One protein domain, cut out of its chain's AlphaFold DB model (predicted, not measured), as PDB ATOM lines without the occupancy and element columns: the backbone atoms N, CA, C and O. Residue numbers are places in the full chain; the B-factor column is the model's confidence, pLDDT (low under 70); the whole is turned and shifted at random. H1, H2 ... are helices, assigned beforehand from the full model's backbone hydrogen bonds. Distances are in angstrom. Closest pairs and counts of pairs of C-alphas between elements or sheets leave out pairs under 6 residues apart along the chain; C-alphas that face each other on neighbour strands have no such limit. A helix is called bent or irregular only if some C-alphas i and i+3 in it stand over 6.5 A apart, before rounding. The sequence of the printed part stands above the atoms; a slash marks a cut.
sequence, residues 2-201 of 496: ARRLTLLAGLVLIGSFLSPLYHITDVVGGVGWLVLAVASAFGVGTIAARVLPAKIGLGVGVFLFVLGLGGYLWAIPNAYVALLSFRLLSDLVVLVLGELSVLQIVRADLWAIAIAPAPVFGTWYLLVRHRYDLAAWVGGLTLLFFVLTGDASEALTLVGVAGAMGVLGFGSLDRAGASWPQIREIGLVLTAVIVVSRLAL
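Overview. This is residues 2 to 201 of the 496 residues of the protein "TGc domain-containing protein" of Haloferax sp. Atlit-10N (UniProt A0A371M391). The helices H7, H8 and H9 curve round one side of the long helix H1, H7 packing on H8 and H8 on H9, and with H2 and H3 these make a six-helix bundle, up and down, each running against the one before it in the chain. H10 folds back along H9 at one edge of the bundle, the short H6 packs on H1, H2 and H3, and the short H4 and H5 lie at one end. The 200 printed residues hold ten named helices, H1 to H10 in chain order, and no named strand; the class is all helix. The whole is compact, with a radius of gyration of the C-alphas of 17.8 A and spans of 59 by 45 by 30 A.

Along the chain. Find C-alpha 2 at (-1.865, 22.652, 23.908); from there H1, residues 2 to 28, runs 39.2 A to C-alpha 28 at (-35.713, 7.982, 10.696). It has a kink of 37 degrees near residue 18, yet is neither bent nor irregular, but only just: C-alphas 17 and 20 are 6.3 A apart. Next come H2, residues 31 to 51, 30.2 A, and H3, residues 54 to 75, 31.6 A. Short helices follow: H4, residues 79 to 84, H5, residues 87 to 96, H6, residues 108 to 115, and H7, residues 117 to 128. H8 is residues 132 to 148, 23.6 A; H9 is residues 154 to 176, 32.8 A. H10, residues 180 to 199, runs 28.1 A to C-alpha 199 at (-7.967, -4.213, 29.344).

Arrangement. Start at the hub, H1, which touches H2, H6, H7, H8 and H9. It touches H9 at a shallow tilt of 26 degrees, opposite ways, closest at the C-alphas of Ala 9 and Gly 163, 4.6 A. With residues 10 to 20 alone it touches H8, closest at the C-alphas of Phe 17 and Leu 143, 4.9 A. H8 and H9 form a hairpin at 7 degrees, as do H9 and H10 at 19 degrees. H7 touches H3, the closest C-alphas being those of Gly 61 and Ala 118, 5.0 A apart. H5 and H8 only just touch, only at their ends, with 3 pairs of C-alphas within 8 A. H4 is close to but not clearly touching H3 and H5. Every O i to N i+4 pair is within hydrogen-bond range in H3, H4, H5, H6, H7, H9 and H10; H1 has 21 of 23, H2 16 of 17, H8 12 of 13.

Size, cuts and confidence. The two C-alphas farthest apart, Val 81 and Pro 181, are 59.4 A apart. The printed part has no cut, and the link from H5 to H6, 11 residues, is long. Look for pLDDT under 70 at residues 77 to 100 and 178 to 201; the mean of the printed part is 82.6.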
ATOM      1  N   ALA A   2      -0.841  23.145  22.973       83.12
ATOM      2  CA  ALA A   2      -1.865  22.652  23.908       83.12
ATOM      3  C   ALA A   2      -3.303  23.079  23.541       83.12
ATOM      4  O   ALA A   2      -4.185  22.227  23.464       83.12
ATOM      5  N   ARG A   3      -3.526  24.347  23.157       88.81
ATOM      6  CA  ARG A   3      -4.816  24.808  22.608       88.81
ATOM      7  C   ARG A   3      -5.365  23.958  21.460       88.81
ATOM      8  O   ARG A   3      -6.540  23.618  21.457       88.81
ATOM      9  N   ARG A   4      -4.532  23.614  20.469       91.56
ATOM     10  CA  ARG A   4      -4.971  22.827  19.300       91.56
ATOM     11  C   ARG A   4      -5.371  21.414  19.720       91.56
ATOM     12  O   ARG A   4      -6.404  20.935  19.277       91.56
ATOM     13  N   LEU A   5      -4.599  20.794  20.613       89.81
ATOM     14  CA  LEU A   5      -4.920  19.479  21.177       89.81
ATOM     15  C   LEU A   5      -6.207  19.511  22.011       89.81
ATOM     16  O   LEU A   5      -7.021  18.604  21.903       89.81
ATOM     17  N   THR A   6      -6.434  20.587  22.767       92.50
ATOM     18  CA  THR A   6      -7.669  20.783  23.544       92.50
ATOM     19  C   THR A   6      -8.889  20.914  22.632       92.50
ATOM     20  O   THR A   6      -9.914  20.289  22.882       92.50
ATOM     21  N   LEU A   7      -8.778  21.682  21.540       95.50
ATOM     22  CA  LEU A   7      -9.849  21.805  20.545       95.50
ATOM     23  C   LEU A   7     -10.116  20.478  19.826       95.50
ATOM     24  O   LEU A   7     -11.275  20.135  19.622       95.50
ATOM     25  N   LEU A   8      -9.072  19.715  19.487       96.00
ATOM     26  CA  LEU A   8      -9.224  18.379  18.906       96.00
ATOM     27  C   LEU A   8      -9.921  17.417  19.875       96.00
ATOM     28  O   LEU A   8     -10.873  16.757  19.479       96.00
ATOM     29  N   ALA A   9      -9.514  17.384  21.147       94.19
ATOM     30  CA  ALA A   9     -10.181  16.581  22.174       94.19
ATOM     31  C   ALA A   9     -11.651  17.000  22.363       94.19
ATOM     32  O   ALA A   9     -12.531  16.154  22.507       94.19
ATOM     33  N   GLY A  10     -11.930  18.302  22.280       96.62
ATOM     34  CA  GLY A  10     -13.283  18.844  22.294       96.62
ATOM     35  C   GLY A  10     -14.124  18.409  21.093       96.62
ATOM     36  O   GLY A  10     -15.284  18.054  21.262       96.62
ATOM     37  N   LEU A  11     -13.543  18.375  19.890       97.94
ATOM     38  CA  LEU A  11     -14.209  17.848  18.695       97.94
ATOM     39  C   LEU A  11     -14.460  16.341  18.789       97.94
ATOM     40  O   LEU A  11     -15.506  15.890  18.338       97.94
ATOM     41  N   VAL A  12     -13.550  15.577  19.404       97.38
ATOM     42  CA  VAL A  12     -13.773  14.152  19.702       97.38
ATOM     43  C   VAL A  12     -14.967  13.988  20.639       97.38
ATOM     44  O   VAL A  12     -15.873  13.226  20.322       97.38
ATOM     45  N   LEU A  13     -15.028  14.756  21.733       97.56
ATOM     46  CA  LEU A  13     -16.167  14.736  22.656       97.56
ATOM     47  C   LEU A  13     -17.488  15.101  21.956       97.56
ATOM     48  O   LEU A  13     -18.486  14.407  22.141       97.56
ATOM     49  N   ILE A  14     -17.488  16.154  21.129       98.25
ATOM     50  CA  ILE A  14     -18.667  16.558  20.349       98.25
ATOM     51  C   ILE A  14     -19.072  15.462  19.359       98.25
ATOM     52  O   ILE A  14     -20.243  15.102  19.283       98.25
ATOM     53  N   GLY A  15     -18.112  14.879  18.641       97.56
ATOM     54  CA  GLY A  15     -18.352  13.755  17.739       97.56
ATOM     55  C   GLY A  15     -18.958  12.546  18.454       97.56
ATOM     56  O   GLY A  15     -19.864  11.912  17.917       97.56
ATOM     57  N   SER A  16     -18.526  12.265  19.687       96.44
ATOM     58  CA  SER A  16     -19.042  11.149  20.479       96.44
ATOM     59  C   SER A  16     -20.522  11.280  20.816       96.44
ATOM     60  O   SER A  16     -21.238  10.296  20.675       96.44
ATOM     61  N   PHE A  17     -21.012  12.462  21.209       95.31
ATOM     62  CA  PHE A  17     -22.448  12.643  21.469       95.31
ATOM     63  C   PHE A  17     -23.264  12.974  20.206       95.31
ATOM     64  O   PHE A  17     -24.486  12.851  20.220       95.31
ATOM     65  N   LEU A  18     -22.626  13.384  19.103       97.06
ATOM     66  CA  LEU A  18     -23.293  13.544  17.805       97.06
ATOM     67  C   LEU A  18     -23.498  12.215  17.073       97.06
ATOM     68  O   LEU A  18     -24.409  12.116  16.257       97.06
ATOM     69  N   SER A  19     -22.686  11.197  17.354       95.25
ATOM     70  CA  SER A  19     -22.790   9.884  16.708       95.25
ATOM     71  C   SER A  19     -24.155   9.197  16.929       95.25
ATOM     72  O   SER A  19     -24.762   8.791  15.935       95.25
ATOM     73  N   PRO A  20     -24.735   9.150  18.149       92.50
ATOM     74  CA  PRO A  20     -26.078   8.611  18.356       92.50
ATOM     75  C   PRO A  20     -27.146   9.423  17.616       92.50
ATOM     76  O   PRO A  20     -28.017   8.850  16.971       92.50
ATOM     77  N   LEU A  21     -27.042  10.759  17.626       93.75
ATOM     78  CA  LEU A  21     -27.948  11.653  16.890       93.75
ATOM     79  C   LEU A  21     -27.890  11.411  15.378       93.75
ATOM     80  O   LEU A  21     -28.926  11.352  14.715       93.75
ATOM     81  N   TYR A  22     -26.686  11.224  14.837       94.62
ATOM     82  CA  TYR A  22     -26.498  10.837  13.446       94.62
ATOM     83  C   TYR A  22     -27.162   9.490  13.170       94.62
ATOM     84  O   TYR A  22     -27.946   9.405  12.236       94.62
ATOM     85  N   HIS A  23     -26.924   8.470  14.000       91.44
ATOM     86  CA  HIS A  23     -27.550   7.158  13.828       91.44
ATOM     87  C   HIS A  23     -29.083   7.235  13.862       91.44
ATOM     88  O   HIS A  23     -29.747   6.648  13.013       91.44
ATOM     89  N   ILE A  24     -29.654   8.014  14.784       90.50
ATOM     90  CA  ILE A  24     -31.098   8.248  14.854       90.50
ATOM     91  C   ILE A  24     -31.595   8.856  13.542       90.50
ATOM     92  O   ILE A  24     -32.456   8.275  12.886       90.50
ATOM     93  N   THR A  25     -31.025   9.989  13.123       91.19
ATOM     94  CA  THR A  25     -31.447  10.665  11.886       91.19
ATOM     95  C   THR A  25     -31.111   9.894  10.612       91.19
ATOM     96  O   THR A  25     -31.755  10.108   9.589       91.19
ATOM     97  N   ASP A  26     -30.149   8.975  10.644       92.62
ATOM     98  CA  ASP A  26     -29.921   8.031   9.555       92.62
ATOM     99  C   ASP A  26     -31.149   7.135   9.405       92.62
ATOM    100  O   ASP A  26     -31.721   7.097   8.321       92.62
ATOM    101  N   VAL A  27     -31.597   6.510  10.502       89.12
ATOM    102  CA  VAL A  27     -32.720   5.557  10.557       89.12
ATOM    103  C   VAL A  27     -34.074   6.188  10.235       89.12
ATOM    104  O   VAL A  27     -34.839   5.618   9.456       89.12
ATOM    105  N   VAL A  28     -34.397   7.327  10.852       85.88
ATOM    106  CA  VAL A  28     -35.713   7.982  10.696       85.88
ATOM    107  C   VAL A  28     -35.718   9.110   9.659       85.88
ATOM    108  O   VAL A  28     -36.757   9.704   9.386       85.88
ATOM    109  N   GLY A  29     -34.567   9.401   9.051       86.00
ATOM    110  CA  GLY A  29     -34.379  10.536   8.155       86.00
ATOM    111  C   GLY A  29     -34.020  11.836   8.888       86.00
ATOM    112  O   GLY A  29     -34.074  11.949  10.112       86.00
ATOM    113  N   GLY A  30     -33.615  12.846   8.112       87.75
ATOM    114  CA  GLY A  30     -33.265  14.170   8.641       87.75
ATOM    115  C   GLY A  30     -31.768  14.438   8.821       87.75
ATOM    116  O   GLY A  30     -31.420  15.516   9.297       87.75
ATOM    117  N   VAL A  31     -30.876  13.540   8.375       92.44
ATOM    118  CA  VAL A  31     -29.408  13.736   8.441       92.44
ATOM    119  C   VAL A  31     -28.982  15.102   7.892       92.44
ATOM    120  O   VAL A  31     -28.193  15.805   8.519       92.44
ATOM    121  N   GLY A  32     -29.535  15.525   6.748       93.12
ATOM    122  CA  GLY A  32     -29.215  16.829   6.155       93.12
ATOM    123  C   GLY A  32     -29.567  18.009   7.068       93.12
ATOM    124  O   GLY A  32     -28.773  18.936   7.221       93.12
ATOM    125  N   TRP A  33     -30.721  17.948   7.734       93.62
ATOM    126  CA  TRP A  33     -31.144  18.964   8.697       93.62
ATOM    127  C   TRP A  33     -30.306  18.935   9.972       93.62
ATOM    128  O   TRP A  33     -29.947  19.999  10.473       93.62
ATOM    129  N   LEU A  34     -29.930  17.748  10.460       95.44
ATOM    130  CA  LEU A  34     -29.013  17.613  11.591       95.44
ATOM    131  C   LEU A  34     -27.665  18.269  11.271       95.44
ATOM    132  O   LEU A  34     -27.176  19.078  12.055       95.44
ATOM    133  N   VAL A  35     -27.087  17.977  10.102       96.62
ATOM    134  CA  VAL A  35     -25.814  18.568   9.659       96.62
ATOM    135  C   VAL A  35     -25.912  20.093   9.589       96.62
ATOM    136  O   VAL A  35     -25.031  20.780  10.106       96.62
ATOM    137  N   LEU A  36     -26.991  20.635   9.013       97.31
ATOM    138  CA  LEU A  36     -27.226  22.082   8.957       97.31
ATOM    139  C   LEU A  36     -27.353  22.704  10.355       97.31
ATOM    140  O   LEU A  36     -26.759  23.752  10.617       97.31
ATOM    141  N   ALA A  37     -28.087  22.059  11.262       96.50
ATOM    142  CA  ALA A  37     -28.287  22.523  12.630       96.50
ATOM    143  C   ALA A  37     -26.970  22.521  13.432       96.50
ATOM    144  O   ALA A  37     -26.633  23.509  14.085       96.50
ATOM    145  N   VAL A  38     -26.175  21.453  13.312       97.56
ATOM    146  CA  VAL A  38     -24.851  21.319  13.940       97.56
ATOM    147  C   VAL A  38     -23.864  22.345  13.378       97.56
ATOM    148  O   VAL A  38     -23.202  23.044  14.145       97.56
ATOM    149  N   ALA A  39     -23.787  22.493  12.051       97.75
ATOM    150  CA  ALA A  39     -22.926  23.487  11.408       97.75
ATOM    151  C   ALA A  39     -23.295  24.917  11.833       97.75
ATOM    152  O   ALA A  39     -22.415  25.722  12.153       97.75
ATOM    153  N   SER A  40     -24.594  25.210  11.920       97.25
ATOM    154  CA  SER A  40     -25.099  26.487  12.426       97.25
ATOM    155  C   SER A  40     -24.700  26.704  13.887       97.25
ATOM    156  O   SER A  40     -24.210  27.779  14.222       97.25
ATOM    157  N   ALA A  41     -24.813  25.689  14.750       97.56
ATOM    158  CA  ALA A  41     -24.395  25.774  16.150       97.56
ATOM    159  C   ALA A  41     -22.888  26.055  16.302       97.56
ATOM    160  O   ALA A  41     -22.501  26.900  17.112       97.56
ATOM    161  N   PHE A  42     -22.032  25.425  15.486       98.06
ATOM    162  CA  PHE A  42     -20.598  25.737  15.439       98.06
ATOM    163  C   PHE A  42     -20.330  27.178  14.984       98.06
ATOM    164  O   PHE A  42     -19.534  27.892  15.608       98.06
ATOM    165  N   GLY A  43     -20.998  27.630  13.918       97.12
ATOM    166  CA  GLY A  43     -20.859  28.989  13.388       97.12
ATOM    167  C   GLY A  43     -21.287  30.048  14.403       97.12
ATOM    168  O   GLY A  43     -20.501  30.931  14.758       97.12
ATOM    169  N   VAL A  44     -22.498  29.905  14.945       96.25
ATOM    170  CA  VAL A  44     -23.059  30.790  15.974       96.25
ATOM    171  C   VAL A  44     -22.199  30.760  17.238       96.25
ATOM    172  O   VAL A  44     -21.883  31.820  17.771       96.25
ATOM    173  N   GLY A  45     -21.733  29.588  17.679       96.44
ATOM    174  CA  GLY A  45     -20.827  29.448  18.826       96.44
ATOM    175  C   GLY A  45     -19.506  30.191  18.639       96.44
ATOM    176  O   GLY A  45     -19.046  30.883  19.549       96.44
ATOM    177  N   THR A  46     -18.926  30.122  17.440       96.81
ATOM    178  CA  THR A  46     -17.677  30.822  17.105       96.81
ATOM    179  C   THR A  46     -17.855  32.339  17.115       96.81
ATOM    180  O   THR A  46     -17.007  33.055  17.650       96.81
ATOM    181  N   ILE A  47     -18.957  32.837  16.546       96.56
ATOM    182  CA  ILE A  47     -19.284  34.270  16.528       96.56
ATOM    183  C   ILE A  47     -19.570  34.754  17.953       96.56
ATOM    184  O   ILE A  47     -18.953  35.715  18.418       96.56
ATOM    185  N   ALA A  48     -20.432  34.042  18.683       94.94
ATOM    186  CA  ALA A  48     -20.788  34.339  20.065       94.94
ATOM    187  C   ALA A  48     -19.558  34.386  20.975       94.94
ATOM    188  O   ALA A  48     -19.457  35.273  21.817       94.94
ATOM    189  N   ALA A  49     -18.583  33.490  20.800       94.19
ATOM    190  CA  ALA A  49     -17.368  33.479  21.615       94.19
ATOM    191  C   ALA A  49     -16.520  34.759  21.475       94.19
ATOM    192  O   ALA A  49     -15.774  35.113  22.396       94.19
ATOM    193  N   ARG A  50     -16.649  35.475  20.351       94.12
ATOM    194  CA  ARG A  50     -15.966  36.756  20.121       94.12
ATOM    195  C   ARG A  50     -16.706  37.937  20.739       94.12
ATOM    196  O   ARG A  50     -16.050  38.857  21.212       94.12
ATOM    197  N   VAL A  51     -18.040  37.910  20.737       94.88
ATOM    198  CA  VAL A  51     -18.865  39.094  21.050       94.88
ATOM    199  C   VAL A  51     -19.619  39.009  22.380       94.88
ATOM    200  O   VAL A  51     -19.905  40.041  22.976       94.88
ATOM    201  N   LEU A  52     -19.922  37.806  22.880       93.75
ATOM    202  CA  LEU A  52     -20.738  37.605  24.080       93.75
ATOM    203  C   LEU A  52     -19.899  37.189  25.300       93.75
ATOM    204  O   LEU A  52     -19.059  36.283  25.205       93.75
ATOM    205  N   PRO A  53     -20.168  37.764  26.488       92.50
ATOM    206  CA  PRO A  53     -19.594  37.291  27.741       92.50
ATOM    207  C   PRO A  53     -20.162  35.917  28.128       92.50
ATOM    208  O   PRO A  53     -21.290  35.571  27.779       92.50
ATOM    209  N   ALA A  54     -19.399  35.162  28.926       86.69
ATOM    210  CA  ALA A  54     -19.702  33.766  29.273       86.69
ATOM    211  C   ALA A  54     -21.107  33.550  29.859       86.69
ATOM    212  O   ALA A  54     -21.762  32.573  29.514       86.69
ATOM    213  N   LYS A  55     -21.592  34.476  30.700       89.12
ATOM    214  CA  LYS A  55     -22.939  34.397  31.292       89.12
ATOM    215  C   LYS A  55     -24.038  34.444  30.227       89.12
ATOM    216  O   LYS A  55     -24.963  33.641  30.273       89.12
ATOM    217  N   ILE A  56     -23.910  35.351  29.255       91.88
ATOM    218  CA  ILE A  56     -24.880  35.491  28.162       91.88
ATOM    219  C   ILE A  56     -24.763  34.299  27.212       91.88
ATOM    220  O   ILE A  56     -25.779  33.735  26.832       91.88
ATOM    221  N   GLY A  57     -23.542  33.857  26.888       89.81
ATOM    222  CA  GLY A  57     -23.332  32.670  26.057       89.81
ATOM    223  C   GLY A  57     -23.965  31.405  26.646       89.81
ATOM    224  O   GLY A  57     -24.672  30.697  25.941       89.81
ATOM    225  N   LEU A  58     -23.806  31.153  27.949       88.69
ATOM    226  CA  LEU A  58     -24.500  30.047  28.623       88.69
ATOM    227  C   LEU A  58     -26.027  30.200  28.550       88.69
ATOM    228  O   LEU A  58     -26.721  29.228  28.262       88.69
ATOM    229  N   GLY A  59     -26.539  31.422  28.732       90.19
ATOM    230  CA  GLY A  59     -27.958  31.734  28.549       90.19
ATOM    231  C   GLY A  59     -28.468  31.413  27.140       90.19
ATOM    232  O   GLY A  59     -29.550  30.854  27.008       90.19
ATOM    233  N   VAL A  60     -27.674  31.679  26.095       92.69
ATOM    234  CA  VAL A  60     -28.004  31.299  24.708       92.69
ATOM    235  C   VAL A  60     -28.077  29.781  24.557       92.69
ATOM    236  O   VAL A  60     -29.012  29.289  23.938       92.69
ATOM    237  N   GLY A  61     -27.146  29.026  25.145       90.25
ATOM    238  CA  GLY A  61     -27.190  27.559  25.112       90.25
ATOM    239  C   GLY A  61     -28.457  26.993  25.763       90.25
ATOM    240  O   GLY A  61     -29.131  26.152  25.173       90.25
ATOM    241  N   VAL A  62     -28.827  27.509  26.940       90.88
ATOM    242  CA  VAL A  62     -30.076  27.136  27.627       90.88
ATOM    243  C   VAL A  62     -31.298  27.547  26.807       90.88
ATOM    244  O   VAL A  62     -32.224  26.757  26.653       90.88
ATOM    245  N   PHE A  63     -31.294  28.750  26.233       93.12
ATOM    246  CA  PHE A  63     -32.374  29.220  25.371       93.12
ATOM    247  C   PHE A  63     -32.547  28.328  24.135       93.12
ATOM    248  O   PHE A  63     -33.671  27.955  23.825       93.12
ATOM    249  N   LEU A  64     -31.456  27.933  23.469       92.69
ATOM    250  CA  LEU A  64     -31.494  26.995  22.342       92.69
ATOM    251  C   LEU A  64     -32.081  25.643  22.754       92.69
ATOM    252  O   LEU A  64     -32.881  25.085  22.010       92.69
ATOM    253  N   PHE A  65     -31.725  25.139  23.939       89.75
ATOM    254  CA  PHE A  65     -32.280  23.891  24.458       89.75
ATOM    255  C   PHE A  65     -33.787  24.006  24.710       89.75
ATOM    256  O   PHE A  65     -34.552  23.165  24.245       89.75
ATOM    257  N   VAL A  66     -34.227  25.068  25.394       89.56
ATOM    258  CA  VAL A  66     -35.648  25.317  25.689       89.56
ATOM    259  C   VAL A  66     -36.449  25.545  24.409       89.56
ATOM    260  O   VAL A  66     -37.547  25.012  24.277       89.56
ATOM    261  N   LEU A  67     -35.902  26.292  23.449       91.31
ATOM    262  CA  LEU A  67     -36.527  26.532  22.151       91.31
ATOM    263  C   LEU A  67     -36.652  25.234  21.346       91.31
ATOM    264  O   LEU A  67     -37.713  24.965  20.790       91.31
ATOM    265  N   GLY A  68     -35.592  24.423  21.308       88.00
ATOM    266  CA  GLY A  68     -35.591  23.125  20.641       88.00
ATOM    267  C   GLY A  68     -36.607  22.167  21.260       88.00
ATOM    268  O   GLY A  68     -37.468  21.635  20.560       88.00
ATOM    269  N   LEU A  69     -36.570  22.010  22.584       85.88
ATOM    270  CA  LEU A  69     -37.518  21.172  23.316       85.88
ATOM    271  C   LEU A  69     -38.962  21.667  23.143       85.88
ATOM    272  O   LEU A  69     -39.853  20.873  22.853       85.88
ATOM    273  N   GLY A  70     -39.195  22.976  23.258       82.56
ATOM    274  CA  GLY A  70     -40.508  23.589  23.061       82.56
ATOM    275  C   GLY A  70     -41.042  23.393  21.642       82.56
ATOM    276  O   GLY A  70     -42.202  23.026  21.474       82.56
ATOM    277  N   GLY A  71     -40.196  23.562  20.623       85.06
ATOM    278  CA  GLY A  71     -40.555  23.315  19.225       85.06
ATOM    279  C   GLY A  71     -40.867  21.845  18.941       85.06
ATOM    280  O   GLY A  71     -41.835  21.545  18.240       85.06
ATOM    281  N   TYR A  72     -40.097  20.922  19.526       83.44
ATOM    282  CA  TYR A  72     -40.370  19.488  19.447       83.44
ATOM    283  C   TYR A  72     -41.739  19.145  20.050       83.44
ATOM    284  O   TYR A  72     -42.568  18.541  19.367       83.44
ATOM    285  N   LEU A  73     -41.995  19.594  21.285       81.12
ATOM    286  CA  LEU A  73     -43.252  19.351  21.997       81.12
ATOM    287  C   LEU A  73     -44.444  19.965  21.263       81.12
ATOM    288  O   LEU A  73     -45.458  19.300  21.089       81.12
ATOM    289  N   TRP A  74     -44.315  21.192  20.758       79.38
ATOM    290  CA  TRP A  74     -45.382  21.863  20.011       79.38
ATOM    291  C   TRP A  74     -45.842  21.068  18.789       79.38
ATOM    292  O   TRP A  74     -47.019  21.070  18.431       79.38
ATOM    293  N   ALA A  75     -44.909  20.373  18.148       75.44
ATOM    294  CA  ALA A  75     -45.177  19.684  16.909       75.44
ATOM    295  C   ALA A  75     -45.682  18.232  17.120       75.44
ATOM    296  O   ALA A  75     -46.077  17.589  16.146       75.44
ATOM    297  N   ILE A  76     -45.701  17.708  18.356       70.50
ATOM    298  CA  ILE A  76     -46.345  16.425  18.681       70.50
ATOM    299  C   ILE A  76     -47.835  16.671  18.986       70.50
ATOM    300  O   ILE A  76     -48.158  17.451  19.887       70.50
ATOM    301  N   PRO A  77     -48.767  15.994  18.290       60.81
ATOM    302  CA  PRO A  77     -50.188  16.064  18.619       60.81
ATOM    303  C   PRO A  77     -50.432  15.660  20.081       60.81
ATOM    304  O   PRO A  77     -49.909  14.647  20.533       60.81
ATOM    305  N   ASN A  78     -51.237  16.428  20.816       59.28
ATOM    306  CA  ASN A  78     -51.574  16.188  22.230       59.28
ATOM    307  C   ASN A  78     -50.418  16.312  23.247       59.28
ATOM    308  O   ASN A  78     -50.607  15.948  24.408       59.28
ATOM    309  N   ALA A  79     -49.267  16.898  22.890       55.56
ATOM    310  CA  ALA A  79     -48.153  17.111  23.831       55.56
ATOM    311  C   ALA A  79     -48.549  17.865  25.113       55.56
ATOM    312  O   ALA A  79     -48.020  17.610  26.195       55.56
ATOM    313  N   TYR A  80     -49.531  18.764  25.009       53.41
ATOM    314  CA  TYR A  80     -50.082  19.515  26.138       53.41
ATOM    315  C   TYR A  80     -50.721  18.600  27.201       53.41
ATOM    316  O   TYR A  80     -50.630  18.890  28.391       53.41
ATOM    317  N   VAL A  81     -51.310  17.467  26.797       52.34
ATOM    318  CA  VAL A  81     -51.939  16.486  27.703       52.34
ATOM    319  C   VAL A  81     -50.877  15.674  28.459       52.34
ATOM    320  O   VAL A  81     -51.050  15.366  29.639       52.34
ATOM    321  N   ALA A  82     -49.739  15.383  27.821       52.31
ATOM    322  CA  ALA A  82     -48.605  14.693  28.444       52.31
ATOM    323  C   ALA A  82     -47.854  15.579  29.464       52.31
ATOM    324  O   ALA A  82     -47.431  15.101  30.517       52.31
ATOM    325  N   LEU A  83     -47.748  16.887  29.189       52.91
ATOM    326  CA  LEU A  83     -47.199  17.894  30.115       52.91
ATOM    327  C   LEU A  83     -48.058  18.066  31.380       52.91
ATOM    328  O   LEU A  83     -47.515  18.218  32.471       52.91
ATOM    329  N   LEU A  84     -49.387  18.021  31.245       50.62
ATOM    330  CA  LEU A  84     -50.332  18.204  32.356       50.62
ATOM    331  C   LEU A  84     -50.475  16.971  33.267       50.62
ATOM    332  O   LEU A  84     -50.972  17.096  34.382       50.62
ATOM    333  N   SER A  85     -50.048  15.787  32.821       53.22
ATOM    334  CA  SER A  85     -50.295  14.505  33.504       53.22
ATOM    335  C   SER A  85     -49.098  13.954  34.296       53.22
ATOM    336  O   SER A  85     -49.106  12.781  34.653       53.22
ATOM    337  N   PHE A  86     -48.050  14.754  34.553       54.91
ATOM    338  CA  PHE A  86     -46.750  14.311  35.115       54.91
ATOM    339  C   PHE A  86     -46.034  13.207  34.303       54.91
ATOM    340  O   PHE A  86     -44.933  12.784  34.657       54.91
ATOM    341  N   ARG A  87     -46.606  12.790  33.170       57.06
ATOM    342  CA  ARG A  87     -46.141  11.684  32.329       57.06
ATOM    343  C   ARG A  87     -44.857  12.012  31.572       57.06
ATOM    344  O   ARG A  87     -44.000  11.158  31.405       57.06
ATOM    345  N   LEU A  88     -44.646  13.283  31.225       55.62
ATOM    346  CA  LEU A  88     -43.373  13.724  30.645       55.62
ATOM    347  C   LEU A  88     -42.182  13.491  31.591       55.62
ATOM    348  O   LEU A  88     -41.078  13.209  31.137       55.62
ATOM    349  N   LEU A  89     -42.400  13.619  32.907       52.78
ATOM    350  CA  LEU A  89     -41.362  13.376  33.907       52.78
ATOM    351  C   LEU A  89     -41.117  11.878  34.089       52.78
ATOM    352  O   LEU A  89     -39.959  11.491  34.209       52.78
ATOM    353  N   SER A  90     -42.161  11.037  34.053       52.62
ATOM    354  CA  SER A  90     -41.971   9.582  34.061       52.62
ATOM    355  C   SER A  90     -41.238   9.112  32.812       52.62
ATOM    356  O   SER A  90     -40.293   8.351  32.942       52.62
ATOM    357  N   ASP A  91     -41.587   9.615  31.629       57.38
ATOM    358  CA  ASP A  91     -40.939   9.214  30.377       57.38
ATOM    359  C   ASP A  91     -39.482   9.695  30.320       57.38
ATOM    360  O   ASP A  91     -38.613   8.952  29.878       57.38
ATOM    361  N   LEU A  92     -39.176  10.893  30.840       57.53
ATOM    362  CA  LEU A  92     -37.795  11.361  31.011       57.53
ATOM    363  C   LEU A  92     -37.016  10.508  32.017       57.53
ATOM    364  O   LEU A  92     -35.845  10.227  31.783       57.53
ATOM    365  N   VAL A  93     -37.640  10.094  33.122       54.19
ATOM    366  CA  VAL A  93     -37.013   9.209  34.112       54.19
ATOM    367  C   VAL A  93     -36.769   7.824  33.515       54.19
ATOM    368  O   VAL A  93     -35.656   7.335  33.613       54.19
ATOM    369  N   VAL A  94     -37.743   7.226  32.831       54.38
ATOM    370  CA  VAL A  94     -37.623   5.918  32.158       54.38
ATOM    371  C   VAL A  94     -36.559   5.962  31.053       54.38
ATOM    372  O   VAL A  94     -35.748   5.047  30.919       54.38
ATOM    373  N   LEU A  95     -36.493   7.066  30.310       56.53
ATOM    374  CA  LEU A  95     -35.477   7.298  29.290       56.53
ATOM    375  C   LEU A  95     -34.072   7.462  29.902       56.53
ATOM    376  O   LEU A  95     -33.120   6.862  29.416       56.53
ATOM    377  N   VAL A  96     -33.934   8.204  31.007       54.81
ATOM    378  CA  VAL A  96     -32.659   8.377  31.736       54.81
ATOM    379  C   VAL A  96     -32.258   7.127  32.534       54.81
ATOM    380  O   VAL A  96     -31.079   6.933  32.812       54.81
ATOM    381  N   LEU A  97     -33.200   6.256  32.889       56.31
ATOM    382  CA  LEU A  97     -32.923   4.958  33.510       56.31
ATOM    383  C   LEU A  97     -32.556   3.871  32.481       56.31
ATOM    384  O   LEU A  97     -32.199   2.764  32.878       56.31
ATOM    385  N   GLY A  98     -32.584   4.192  31.182       50.56
ATOM    386  CA  GLY A  98     -32.102   3.323  30.107       50.56
ATOM    387  C   GLY A  98     -33.078   2.271  29.614       50.56
ATOM    388  O   GLY A  98     -32.684   1.348  28.903       50.56
ATOM    389  N   GLU A  99     -34.355   2.417  29.956       54.12
ATOM    390  CA  GLU A  99     -35.406   1.506  29.507       54.12
ATOM    391  C   GLU A  99     -35.925   1.868  28.099       54.12
ATOM    392  O   GLU A  99     -36.465   1.010  27.404       54.12
ATOM    393  N   LEU A 100     -35.708   3.109  27.631       61.91
ATOM    394  CA  LEU A 100     -36.155   3.600  26.319       61.91
ATOM    395  C   LEU A 100     -34.998   4.193  25.500       61.91
ATOM    396  O   LEU A 100     -34.382   5.183  25.891       61.91
ATOM    397  N   SER A 101     -34.769   3.637  24.306       75.31
ATOM    398  CA  SER A 101     -33.893   4.240  23.287       75.31
ATOM    399  C   SER A 101     -34.598   5.418  22.616       75.31
ATOM    400  O   SER A 101     -35.803   5.362  22.347       75.31
ATOM    401  N   VAL A 102     -33.845   6.453  22.231       79.38
ATOM    402  CA  VAL A 102     -34.392   7.612  21.500       79.38
ATOM    403  C   VAL A 102     -35.074   7.199  20.186       79.38
ATOM    404  O   VAL A 102     -36.025   7.839  19.735       79.38
ATOM    405  N   LEU A 103     -34.672   6.072  19.591       79.50
ATOM    406  CA  LEU A 103     -35.325   5.499  18.410       79.50
ATOM    407  C   LEU A 103     -36.757   4.999  18.649       79.50
ATOM    408  O   LEU A 103     -37.416   4.651  17.673       79.50
ATOM    409  N   GLN A 104     -37.262   4.961  19.877       79.50
ATOM    410  CA  GLN A 104     -38.659   4.608  20.163       79.50
ATOM    411  C   GLN A 104     -39.572   5.842  20.190       79.50
ATOM    412  O   GLN A 104     -40.778   5.742  19.954       79.50
ATOM    413  N   ILE A 105     -38.981   7.027  20.374       79.44
ATOM    414  CA  ILE A 105     -39.690   8.299  20.477       79.44
ATOM    415  C   ILE A 105     -40.441   8.620  19.178       79.44
ATOM    416  O   ILE A 105     -39.933   8.438  18.062       79.44
ATOM    417  N   VAL A 106     -41.658   9.151  19.311       74.69
ATOM    418  CA  VAL A 106     -42.444   9.682  18.193       74.69
ATOM    419  C   VAL A 106     -41.730  10.898  17.590       74.69
ATOM    420  O   VAL A 106     -41.418  11.862  18.290       74.69
ATOM    421  N   ARG A 107     -41.486  10.854  16.273       79.50
ATOM    422  CA  ARG A 107     -40.702  11.858  15.522       79.50
ATOM    423  C   ARG A 107     -39.318  12.128  16.125       79.50
ATOM    424  O   ARG A 107     -38.967  13.257  16.480       79.50
ATOM    425  N   ALA A 108     -38.537  11.055  16.253       84.81
ATOM    426  CA  ALA A 108     -37.156  11.105  16.733       84.81
ATOM    427  C   ALA A 108     -36.230  11.955  15.836       84.81
ATOM    428  O   ALA A 108     -35.221  12.469  16.309       84.81
ATOM    429  N   ASP A 109     -36.598  12.148  14.568       84.38
ATOM    430  CA  ASP A 109     -35.929  13.014  13.597       84.38
ATOM    431  C   ASP A 109     -35.934  14.466  14.086       84.38
ATOM    432  O   ASP A 109     -34.882  15.087  14.244       84.38
ATOM    433  N   LEU A 110     -37.118  14.982  14.425       85.75
ATOM    434  CA  LEU A 110     -37.282  16.342  14.923       85.75
ATOM    435  C   LEU A 110     -36.670  16.516  16.306       85.75
ATOM    436  O   LEU A 110     -36.075  17.558  16.566       85.75
ATOM    437  N   TRP A 111     -36.778  15.507  17.173       90.06
ATOM    438  CA  TRP A 111     -36.129  15.539  18.483       90.06
ATOM    439  C   TRP A 111     -34.609  15.703  18.343       90.06
ATOM    440  O   TRP A 111     -34.026  16.612  18.936       90.06
ATOM    441  N   ALA A 112     -33.974  14.884  17.497       91.62
ATOM    442  CA  ALA A 112     -32.532  14.923  17.291       91.62
ATOM    443  C   ALA A 112     -32.073  16.272  16.716       91.62
ATOM    444  O   ALA A 112     -31.122  16.868  17.223       91.62
ATOM    445  N   ILE A 113     -32.778  16.793  15.703       92.69
ATOM    446  CA  ILE A 113     -32.468  18.089  15.078       92.69
ATOM    447  C   ILE A 113     -32.674  19.250  16.060       92.69
ATOM    448  O   ILE A 113     -31.886  20.195  16.062       92.69
ATOM    449  N   ALA A 114     -33.715  19.194  16.893       90.44
ATOM    450  CA  ALA A 114     -34.060  20.272  17.813       90.44
ATOM    451  C   ALA A 114     -33.129  20.341  19.031       90.44
ATOM    452  O   ALA A 114     -32.800  21.436  19.487       90.44
ATOM    453  N   ILE A 115     -32.688  19.194  19.553       90.94
ATOM    454  CA  ILE A 115     -31.849  19.133  20.757       90.94
ATOM    455  C   ILE A 115     -30.361  19.311  20.432       90.94
ATOM    456  O   ILE A 115     -29.656  19.935  21.222       90.94
ATOM    457  N   ALA A 116     -29.876  18.840  19.275       95.12
ATOM    458  CA  ALA A 116     -28.450  18.876  18.918       95.12
ATOM    459  C   ALA A 116     -27.765  20.261  19.008       95.12
ATOM    460  O   ALA A 116     -26.618  20.317  19.466       95.12
ATOM    461  N   PRO A 117     -28.396  21.391  18.618       97.25
ATOM    462  CA  PRO A 117     -27.730  22.691  18.609       97.25
ATOM    463  C   PRO A 117     -27.230  23.146  19.978       97.25
ATOM    464  O   PRO A 117     -26.150  23.724  20.059       97.25
ATOM    465  N   ALA A 118     -27.979  22.890  21.052       96.25
ATOM    466  CA  ALA A 118     -27.659  23.399  22.382       96.25
ATOM    467  C   ALA A 118     -26.353  22.831  22.981       96.25
ATOM    468  O   ALA A 118     -25.482  23.632  23.339       96.25
ATOM    469  N   PRO A 119     -26.143  21.500  23.069       96.31
ATOM    470  CA  PRO A 119     -24.898  20.940  23.583       96.31
ATOM    471  C   PRO A 119     -23.712  21.166  22.638       96.31
ATOM    472  O   PRO A 119     -22.600  21.390  23.123       96.31
ATOM    473  N   VAL A 120     -23.920  21.191  21.312       98.19
ATOM    474  CA  VAL A 120     -22.865  21.547  20.342       98.19
ATOM    475  C   VAL A 120     -22.417  22.988  20.554       98.19
ATOM    476  O   VAL A 120     -21.227  23.240  20.754       98.19
ATOM    477  N   PHE A 121     -23.366  23.928  20.557       98.19
ATOM    478  CA  PHE A 121     -23.098  25.343  20.785       98.19
ATOM    479  C   PHE A 121     -22.413  25.550  22.135       98.19
ATOM    480  O   PHE A 121     -21.361  26.179  22.179       98.19
ATOM    481  N   GLY A 122     -22.968  25.000  23.221       96.44
ATOM    482  CA  GLY A 122     -22.444  25.180  24.574       96.44
ATOM    483  C   GLY A 122     -21.016  24.659  24.716       96.44
ATOM    484  O   GLY A 122     -20.131  25.398  25.151       96.44
ATOM    485  N   THR A 123     -20.767  23.421  24.279       97.31
ATOM    486  CA  THR A 123     -19.433  22.804  24.337       97.31
ATOM    487  C   THR A 123     -18.431  23.595  23.495       97.31
ATOM    488  O   THR A 123     -17.370  23.977  23.990       97.31
ATOM    489  N   TRP A 124     -18.772  23.916  22.241       98.19
ATOM    490  CA  TRP A 124     -17.877  24.639  21.335       98.19
ATOM    491  C   TRP A 124     -17.603  26.080  21.782       98.19
ATOM    492  O   TRP A 124     -16.450  26.512  21.818       98.19
ATOM    493  N   TYR A 125     -18.639  26.819  22.181       97.75
ATOM    494  CA  TYR A 125     -18.523  28.182  22.701       97.75
ATOM    495  C   TYR A 125     -17.543  28.242  23.881       97.75
ATOM    496  O   TYR A 125     -16.639  29.081  23.905       97.75
ATOM    497  N   LEU A 126     -17.679  27.323  24.841       96.31
ATOM    498  CA  LEU A 126     -16.832  27.271  26.033       96.31
ATOM    499  C   LEU A 126     -15.383  26.889  25.704       96.31
ATOM    500  O   LEU A 126     -14.462  27.501  26.253       96.31
ATOM    501  N   LEU A 127     -15.171  25.962  24.762       96.25
ATOM    502  CA  LEU A 127     -13.840  25.621  24.247       96.25
ATOM    503  C   LEU A 127     -13.141  26.844  23.638       96.25
ATOM    504  O   LEU A 127     -11.992  27.133  23.975       96.25
ATOM    505  N   VAL A 128     -13.836  27.608  22.788       96.19
ATOM    506  CA  VAL A 128     -13.273  28.815  22.155       96.19
ATOM    507  C   VAL A 128     -12.994  29.916  23.190       96.19
ATOM    508  O   VAL A 128     -12.034  30.671  23.035       96.19
ATOM    509  N   ARG A 129     -13.780  29.978  24.273       94.25
ATOM    510  CA  ARG A 129     -13.612  30.911  25.404       94.25
ATOM    511  C   ARG A 129     -12.594  30.461  26.458       94.25
ATOM    512  O   ARG A 129     -12.479  31.139  27.478       94.25
ATOM    513  N   HIS A 130     -11.873  29.360  26.242       92.81
ATOM    514  CA  HIS A 130     -10.908  28.802  27.200       92.81
ATOM    515  C   HIS A 130     -11.529  28.396  28.557       92.81
ATOM    516  O   HIS A 130     -10.854  28.373  29.587       92.81
ATOM    517  N   ARG A 131     -12.827  28.067  28.575       92.38
ATOM    518  CA  ARG A 131     -13.559  27.531  29.737       92.38
ATOM    519  C   ARG A 131     -13.663  26.009  29.627       92.38
ATOM    520  O   ARG A 131     -14.739  25.453  29.427       92.38
ATOM    521  N   TYR A 132     -12.505  25.355  29.663       92.62
ATOM    522  CA  TYR A 132     -12.357  23.929  29.354       92.62
ATOM    523  C   TYR A 132     -13.050  23.001  30.360       92.62
ATOM    524  O   TYR A 132     -13.578  21.965  29.979       92.62
ATOM    525  N   ASP A 133     -13.091  23.405  31.626       88.25
ATOM    526  CA  ASP A 133     -13.841  22.754  32.699       88.25
ATOM    527  C   ASP A 133     -15.337  22.673  32.377       88.25
ATOM    528  O   ASP A 133     -15.910  21.586  32.328       88.25
ATOM    529  N   LEU A 134     -15.958  23.815  32.080       89.56
ATOM    530  CA  LEU A 134     -17.379  23.874  31.742       89.56
ATOM    531  C   LEU A 134     -17.673  23.174  30.409       89.56
ATOM    532  O   LEU A 134     -18.708  22.528  30.278       89.56
ATOM    533  N   ALA A 135     -16.768  23.271  29.428       94.56
ATOM    534  CA  ALA A 135     -16.915  22.568  28.157       94.56
ATOM    535  C   ALA A 135     -16.948  21.043  28.345       94.56
ATOM    536  O   ALA A 135     -17.815  20.376  27.779       94.56
ATOM    537  N   ALA A 136     -16.037  20.502  29.160       92.56
ATOM    538  CA  ALA A 136     -16.001  19.077  29.477       92.56
ATOM    539  C   ALA A 136     -17.266  18.630  30.223       92.56
ATOM    540  O   ALA A 136     -17.788  17.561  29.921       92.56
ATOM    541  N   TRP A 137     -17.802  19.456  31.129       88.75
ATOM    542  CA  TRP A 137     -19.073  19.176  31.804       88.75
ATOM    543  C   TRP A 137     -20.258  19.130  30.840       88.75
ATOM    544  O   TRP A 137     -21.003  18.156  30.854       88.75
ATOM    545  N   VAL A 138     -20.431  20.142  29.984       92.94
ATOM    546  CA  VAL A 138     -21.557  20.186  29.032       92.94
ATOM    547  C   VAL A 138     -21.492  19.006  28.059       92.94
ATOM    548  O   VAL A 138     -22.473  18.277  27.909       92.94
ATOM    549  N   GLY A 139     -20.334  18.770  27.437       93.44
ATOM    550  CA  GLY A 139     -20.175  17.658  26.501       93.44
ATOM    551  C   GLY A 139     -20.251  16.291  27.188       93.44
ATOM    552  O   GLY A 139     -20.869  15.373  26.657       93.44
ATOM    553  N   GLY A 140     -19.687  16.162  28.393       90.12
ATOM    554  CA  GLY A 140     -19.708  14.933  29.187       90.12
ATOM    555  C   GLY A 140     -21.102  14.559  29.687       90.12
ATOM    556  O   GLY A 140     -21.481  13.400  29.580       90.12
ATOM    557  N   LEU A 141     -21.898  15.525  30.160       87.94
ATOM    558  CA  LEU A 141     -23.299  15.300  30.539       87.94
ATOM    559  C   LEU A 141     -24.158  14.915  29.331       87.94
ATOM    560  O   LEU A 141     -25.015  14.043  29.438       87.94
ATOM    561  N   THR A 142     -23.901  15.528  28.173       92.81
ATOM    562  CA  THR A 142     -24.595  15.174  26.926       92.81
ATOM    563  C   THR A 142     -24.259  13.747  26.497       92.81
ATOM    564  O   THR A 142     -25.144  12.992  26.114       92.81
ATOM    565  N   LEU A 143     -22.988  13.350  26.588       91.19
ATOM    566  CA  LEU A 143     -22.589  11.971  26.330       91.19
ATOM    567  C   LEU A 143     -23.233  11.014  27.337       91.19
ATOM    568  O   LEU A 143     -23.800  10.010  26.923       91.19
ATOM    569  N   LEU A 144     -23.178  11.339  28.632       83.06
ATOM    570  CA  LEU A 144     -23.764  10.533  29.702       83.06
ATOM    571  C   LEU A 144     -25.251  10.271  29.457       83.06
ATOM    572  O   LEU A 144     -25.691   9.148  29.656       83.06
ATOM    573  N   PHE A 145     -26.001  11.263  28.975       85.38
ATOM    574  CA  PHE A 145     -27.389  11.068  28.567       85.38
ATOM    575  C   PHE A 145     -27.528   9.917  27.555       85.38
ATOM    576  O   PHE A 145     -28.290   8.996  27.807       85.38
ATOM    577  N   PHE A 146     -26.741   9.896  26.473       84.31
ATOM    578  CA  PHE A 146     -26.817   8.816  25.475       84.31
ATOM    579  C   PHE A 146     -26.292   7.465  25.973       84.31
ATOM    580  O   PHE A 146     -26.699   6.420  25.468       84.31
ATOM    581  N   VAL A 147     -25.380   7.465  26.948       80.75
ATOM    582  CA  VAL A 147     -24.953   6.237  27.637       80.75
ATOM    583  C   VAL A 147     -26.108   5.671  28.445       80.75
ATOM    584  O   VAL A 147     -26.396   4.481  28.362       80.75
ATOM    585  N   LEU A 148     -26.781   6.537  29.201       74.62
ATOM    586  CA  LEU A 148     -27.906   6.168  30.039       74.62
ATOM    587  C   LEU A 148     -29.092   5.683  29.207       74.62
ATOM    588  O   LEU A 148     -29.676   4.681  29.580       74.62
ATOM    589  N   THR A 149     -29.386   6.288  28.052       70.88
ATOM    590  CA  THR A 149     -30.461   5.828  27.148       70.88
ATOM    591  C   THR A 149     -30.113   4.565  26.349       70.88
ATOM    592  O   THR A 149     -30.939   4.061  25.588       70.88
ATOM    593  N   GLY A 150     -28.882   4.056  26.468       76.31
ATOM    594  CA  GLY A 150     -28.402   2.903  25.702       76.31
ATOM    595  C   GLY A 150     -28.193   3.175  24.205       76.31
ATOM    596  O   GLY A 150     -28.079   2.231  23.421       76.31
ATOM    597  N   ASP A 151     -28.148   4.444  23.786       82.81
ATOM    598  CA  ASP A 151     -27.913   4.839  22.390       82.81
ATOM    599  C   ASP A 151     -26.416   5.030  22.071       82.81
ATOM    600  O   ASP A 151     -26.020   4.986  20.904       82.81
ATOM    601  N   ALA A 152     -25.562   5.216  23.085       82.31
ATOM    602  CA  ALA A 152     -24.108   5.235  22.938       82.31
ATOM    603  C   ALA A 152     -23.493   3.860  23.249       82.31
ATOM    604  O   ALA A 152     -23.664   3.318  24.339       82.31
ATOM    605  N   SER A 153     -22.723   3.311  22.303       82.62
ATOM    606  CA  SER A 153     -21.992   2.056  22.513       82.62
ATOM    607  C   SER A 153     -20.836   2.223  23.500       82.62
ATOM    608  O   SER A 153     -20.272   3.308  23.629       82.62
ATOM    609  N   GLU A 154     -20.399   1.137  24.141       79.62
ATOM    610  CA  GLU A 154     -19.265   1.162  25.078       79.62
ATOM    611  C   GLU A 154     -18.000   1.775  24.462       79.62
ATOM    612  O   GLU A 154     -17.322   2.603  25.075       79.62
ATOM    613  N   ALA A 155     -17.694   1.409  23.214       83.44
ATOM    614  CA  ALA A 155     -16.550   1.950  22.490       83.44
ATOM    615  C   ALA A 155     -16.673   3.469  22.287       83.44
ATOM    616  O   ALA A 155     -15.698   4.199  22.470       83.44
ATOM    617  N   LEU A 156     -17.870   3.945  21.941       86.69
ATOM    618  CA  LEU A 156     -18.145   5.363  21.743       86.69
ATOM    619  C   LEU A 156     -18.072   6.145  23.061       86.69
ATOM    620  O   LEU A 156     -17.509   7.241  23.092       86.69
ATOM    621  N   THR A 157     -18.573   5.555  24.147       87.88
ATOM    622  CA  THR A 157     -18.479   6.089  25.508       87.88
ATOM    623  C   THR A 157     -17.028   6.281  25.917       87.88
ATOM    624  O   THR A 157     -16.661   7.365  26.367       87.88
ATOM    625  N   LEU A 158     -16.173   5.281  25.691       86.94
ATOM    626  CA  LEU A 158     -14.741   5.380  25.982       86.94
ATOM    627  C   LEU A 158     -14.068   6.499  25.180       86.94
ATOM    628  O   LEU A 158     -13.303   7.279  25.747       86.94
ATOM    629  N   VAL A 159     -14.372   6.612  23.883       90.69
ATOM    630  CA  VAL A 159     -13.848   7.694  23.031       90.69
ATOM    631  C   VAL A 159     -14.292   9.063  23.549       90.69
ATOM    632  O   VAL A 159     -13.481   9.985  23.630       90.69
ATOM    633  N   GLY A 160     -15.553   9.196  23.958       92.69
ATOM    634  CA  GLY A 160     -16.082  10.456  24.466       92.69
ATOM    635  C   GLY A 160     -15.526  10.832  25.839       92.69
ATOM    636  O   GLY A 160     -15.116  11.975  26.039       92.69
ATOM    637  N   VAL A 161     -15.402   9.872  26.762       89.81
ATOM    638  CA  VAL A 161     -14.755  10.069  28.072       89.81
ATOM    639  C   VAL A 161     -13.286  10.457  27.893       89.81
ATOM    640  O   VAL A 161     -12.819  11.406  28.524       89.81
ATOM    641  N   ALA A 162     -12.566   9.803  26.978       88.81
ATOM    642  CA  ALA A 162     -11.209  10.191  26.606       88.81
ATOM    643  C   ALA A 162     -11.144  11.616  26.034       88.81
ATOM    644  O   ALA A 162     -10.253  12.380  26.404       88.81
ATOM    645  N   GLY A 163     -12.104  12.001  25.187       93.94
ATOM    646  CA  GLY A 163     -12.258  13.370  24.694       93.94
ATOM    647  C   GLY A 163     -12.434  14.380  25.832       93.94
ATOM    648  O   GLY A 163     -11.695  15.362  25.898       93.94
ATOM    649  N   ALA A 164     -13.336  14.116  26.782       92.69
ATOM    650  CA  ALA A 164     -13.571  14.977  27.945       92.69
ATOM    651  C   ALA A 164     -12.333  15.105  28.848       92.69
ATOM    652  O   ALA A 164     -11.939  16.218  29.207       92.69
ATOM    653  N   MET A 165     -11.665  13.991  29.164       88.69
ATOM    654  CA  MET A 165     -10.413  14.019  29.926       88.69
ATOM    655  C   MET A 165      -9.301  14.746  29.163       88.69
ATOM    656  O   MET A 165      -8.537  15.496  29.765       88.69
ATOM    657  N   GLY A 166      -9.235  14.592  27.839       90.12
ATOM    658  CA  GLY A 166      -8.324  15.337  26.974       90.12
ATOM    659  C   GLY A 166      -8.569  16.846  27.017       90.12
ATOM    660  O   GLY A 166      -7.612  17.614  27.111       90.12
ATOM    661  N   VAL A 167      -9.834  17.285  27.028       93.12
ATOM    662  CA  VAL A 167     -10.192  18.703  27.201       93.12
ATOM    663  C   VAL A 167      -9.686  19.237  28.544       93.12
ATOM    664  O   VAL A 167      -9.084  20.310  28.588       93.12
ATOM    665  N   LEU A 168      -9.869  18.487  29.633       89.12
ATOM    666  CA  LEU A 168      -9.402  18.885  30.967       89.12
ATOM    667  C   LEU A 168      -7.869  18.890  31.073       89.12
ATOM    668  O   LEU A 168      -7.287  19.850  31.583       89.12
ATOM    669  N   GLY A 169      -7.218  17.840  30.567       85.00
ATOM    670  CA  GLY A 169      -5.773  17.643  30.621       85.00
ATOM    671  C   GLY A 169      -5.010  18.635  29.748       85.00
ATOM    672  O   GLY A 169      -4.174  19.383  30.245       85.00
ATOM    673  N   PHE A 170      -5.315  18.722  28.452       88.12
ATOM    674  CA  PHE A 170      -4.650  19.695  27.580       88.12
ATOM    675  C   PHE A 170      -5.075  21.136  27.890       88.12
ATOM    676  O   PHE A 170      -4.264  22.053  27.750       88.12
ATOM    677  N   GLY A 171      -6.304  21.340  28.372       86.56
ATOM    678  CA  GLY A 171      -6.801  22.652  28.771       86.56
ATOM    679  C   GLY A 171      -6.170  23.193  30.058       86.56
ATOM    680  O   GLY A 171      -6.067  24.412  30.228       86.56
ATOM    681  N   SER A 172      -5.721  22.332  30.977       82.50
ATOM    682  CA  SER A 172      -4.917  22.762  32.129       82.50
ATOM    683  C   SER A 172      -3.514  23.195  31.686       82.50
ATOM    684  O   SER A 172      -3.055  24.265  32.084       82.50
ATOM    685  N   LEU A 173      -2.890  22.444  30.773       84.62
ATOM    686  CA  LEU A 173      -1.588  22.773  30.185       84.62
ATOM    687  C   LEU A 173      -1.611  24.069  29.363       84.62
ATOM    688  O   LEU A 173      -0.653  24.839  29.407       84.62
ATOM    689  N   ASP A 174      -2.703  24.333  28.641       85.25
ATOM    690  CA  ASP A 174      -2.901  25.582  27.899       85.25
ATOM    691  C   ASP A 174      -2.965  26.799  28.833       85.25
ATOM    692  O   ASP A 174      -2.362  27.829  28.544       85.25
ATOM    693  N   ARG A 175      -3.626  26.662  29.993       80.56
ATOM    694  CA  ARG A 175      -3.669  27.712  31.027       80.56
ATOM    695  C   ARG A 175      -2.325  27.910  31.730       80.56
ATOM    696  O   ARG A 175      -2.021  29.027  32.129       80.56
ATOM    697  N   ALA A 176      -1.540  26.844  31.875       79.94
ATOM    698  CA  ALA A 176      -0.247  26.861  32.554       79.94
ATOM    699  C   ALA A 176       0.943  27.246  31.649       79.94
ATOM    700  O   ALA A 176       2.053  27.390  32.149       79.94
ATOM    701  N   GLY A 177       0.749  27.393  30.330       74.00
ATOM    702  CA  GLY A 177       1.844  27.695  29.391       74.00
ATOM    703  C   GLY A 177       2.875  26.563  29.255       74.00
ATOM    704  O   GLY A 177       4.054  26.823  29.022       74.00
ATOM    705  N   ALA A 178       2.442  25.313  29.432       68.94
ATOM    706  CA  ALA A 178       3.307  24.144  29.583       68.94
ATOM    707  C   ALA A 178       4.140  23.774  28.336       68.94
ATOM    708  O   ALA A 178       3.746  24.015  27.189       68.94
ATOM    709  N   SER A 179       5.280  23.112  28.572       67.38
ATOM    710  CA  SER A 179       6.221  22.665  27.534       67.38
ATOM    711  C   SER A 179       5.901  21.254  26.998       67.38
ATOM    712  O   SER A 179       5.155  20.480  27.600       67.38
ATOM    713  N   TRP A 180       6.462  20.900  25.837       61.03
ATOM    714  CA  TRP A 180       6.234  19.626  25.127       61.03
ATOM    715  C   TRP A 180       6.362  18.332  25.967       61.03
ATOM    716  O   TRP A 180       5.542  17.431  25.773       61.03
ATOM    717  N   PRO A 181       7.326  18.202  26.899       68.75
ATOM    718  CA  PRO A 181       7.451  17.012  27.747       68.75
ATOM    719  C   PRO A 181       6.226  16.767  28.640       68.75
ATOM    720  O   PRO A 181       5.770  15.634  28.749       68.75
ATOM    721  N   GLN A 182       5.632  17.831  29.190       65.94
ATOM    722  CA  GLN A 182       4.447  17.753  30.056       65.94
ATOM    723  C   GLN A 182       3.192  17.352  29.263       65.94
ATOM    724  O   GLN A 182       2.344  16.604  29.747       65.94
ATOM    725  N   ILE A 183       3.099  17.787  28.000       62.09
ATOM    726  CA  ILE A 183       2.034  17.370  27.070       62.09
ATOM    727  C   ILE A 183       2.127  15.864  26.774       62.09
ATOM    728  O   ILE A 183       1.100  15.186  26.700       62.09
ATOM    729  N   ARG A 184       3.347  15.325  26.636       66.12
ATOM    730  CA  ARG A 184       3.589  13.894  26.391       66.12
ATOM    731  C   ARG A 184       3.163  13.024  27.576       66.12
ATOM    732  O   ARG A 184       2.591  11.963  27.351       66.12
ATOM    733  N   GLU A 185       3.408  13.463  28.808       69.69
ATOM    734  CA  GLU A 185       3.043  12.715  30.019       69.69
ATOM    735  C   GLU A 185       1.524  12.583  30.182       69.69
ATOM    736  O   GLU A 185       1.030  11.477  30.393       69.69
ATOM    737  N   ILE A 186       0.760  13.661  29.965       65.25
ATOM    738  CA  ILE A 186      -0.713  13.585  29.971       65.25
ATOM    739  C   ILE A 186      -1.227  12.715  28.818       65.25
ATOM    740  O   ILE A 186      -2.139  11.915  29.015       65.25
ATOM    741  N   GLY A 187      -0.632  12.821  27.625       60.34
ATOM    742  CA  GLY A 187      -0.977  11.952  26.495       60.34
ATOM    743  C   GLY A 187      -0.750  10.465  26.799       60.34
ATOM    744  O   GLY A 187      -1.588   9.631  26.451       60.34
ATOM    745  N   LEU A 188       0.336  10.137  27.501       67.12
ATOM    746  CA  LEU A 188       0.640   8.784  27.977       67.12
ATOM    747  C   LEU A 188      -0.360   8.307  29.029       67.12
ATOM    748  O   LEU A 188      -0.827   7.180  28.921       67.12
ATOM    749  N   VAL A 189      -0.738   9.153  29.993       69.81
ATOM    750  CA  VAL A 189      -1.756   8.811  31.003       69.81
ATOM    751  C   VAL A 189      -3.116   8.584  30.351       69.81
ATOM    752  O   VAL A 189      -3.769   7.600  30.665       69.81
ATOM    753  N   LEU A 190      -3.539   9.426  29.405       64.56
ATOM    754  CA  LEU A 190      -4.804   9.237  28.685       64.56
ATOM    755  C   LEU A 190      -4.797   7.955  27.854       64.56
ATOM    756  O   LEU A 190      -5.757   7.192  27.895       64.56
ATOM    757  N   THR A 191      -3.700   7.689  27.144       62.72
ATOM    758  CA  THR A 191      -3.534   6.440  26.393       62.72
ATOM    759  C   THR A 191      -3.545   5.242  27.338       62.72
ATOM    760  O   THR A 191      -4.237   4.270  27.069       62.72
ATOM    761  N   ALA A 192      -2.848   5.327  28.472       66.88
ATOM    762  CA  ALA A 192      -2.839   4.291  29.495       66.88
ATOM    763  C   ALA A 192      -4.222   4.097  30.118       66.88
ATOM    764  O   ALA A 192      -4.611   2.960  30.296       66.88
ATOM    765  N   VAL A 193      -5.000   5.148  30.382       65.44
ATOM    766  CA  VAL A 193      -6.382   5.023  30.867       65.44
ATOM    767  C   VAL A 193      -7.263   4.376  29.804       65.44
ATOM    768  O   VAL A 193      -7.994   3.464  30.133       65.44
ATOM    769  N   ILE A 194      -7.164   4.750  28.527       64.44
ATOM    770  CA  ILE A 194      -7.943   4.105  27.452       64.44
ATOM    771  C   ILE A 194      -7.571   2.623  27.324       64.44
ATOM    772  O   ILE A 194      -8.449   1.766  27.245       64.44
ATOM    773  N   VAL A 195      -6.271   2.317  27.318       65.75
ATOM    774  CA  VAL A 195      -5.737   0.956  27.211       65.75
ATOM    775  C   VAL A 195      -6.116   0.146  28.451       65.75
ATOM    776  O   VAL A 195      -6.695  -0.922  28.311       65.75
ATOM    777  N   VAL A 196      -5.895   0.666  29.658       66.31
ATOM    778  CA  VAL A 196      -6.273   0.024  30.923       66.31
ATOM    779  C   VAL A 196      -7.782  -0.115  31.028       66.31
ATOM    780  O   VAL A 196      -8.214  -1.186  31.389       66.31
ATOM    781  N   SER A 197      -8.608   0.861  30.658       58.47
ATOM    782  CA  SER A 197     -10.072   0.715  30.654       58.47
ATOM    783  C   SER A 197     -10.554  -0.324  29.639       58.47
ATOM    784  O   SER A 197     -11.522  -1.024  29.907       58.47
ATOM    785  N   ARG A 198      -9.865  -0.483  28.499       59.47
ATOM    786  CA  ARG A 198     -10.128  -1.569  27.537       59.47
ATOM    787  C   ARG A 198      -9.661  -2.937  28.045       59.47
ATOM    788  O   ARG A 198     -10.327  -3.932  27.783       59.47
ATOM    789  N   LEU A 199      -8.534  -2.992  28.755       57.94
ATOM    790  CA  LEU A 199      -7.967  -4.213  29.344       57.94
ATOM    791  C   LEU A 199      -8.625  -4.604  30.677       57.94
ATOM    792  O   LEU A 199      -8.619  -5.779  31.030       57.94
ATOM    793  N   ALA A 200      -9.194  -3.637  31.393       51.34
ATOM    794  CA  ALA A 200      -9.904  -3.772  32.660       51.34
ATOM    795  C   ALA A 200     -11.414  -3.951  32.462       51.34
ATOM    796  O   ALA A 200     -12.164  -3.861  33.436       51.34
ATOM    797  N   LEU A 201     -11.865  -4.278  31.240       44.25
ATOM    798  CA  LEU A 201     -13.110  -5.031  31.130       44.25
ATOM    799  C   LEU A 201     -12.983  -6.285  32.015       44.25
ATOM    800  O   LEU A 201     -11.921  -6.914  32.063       44.25
TER     801      LEU A 201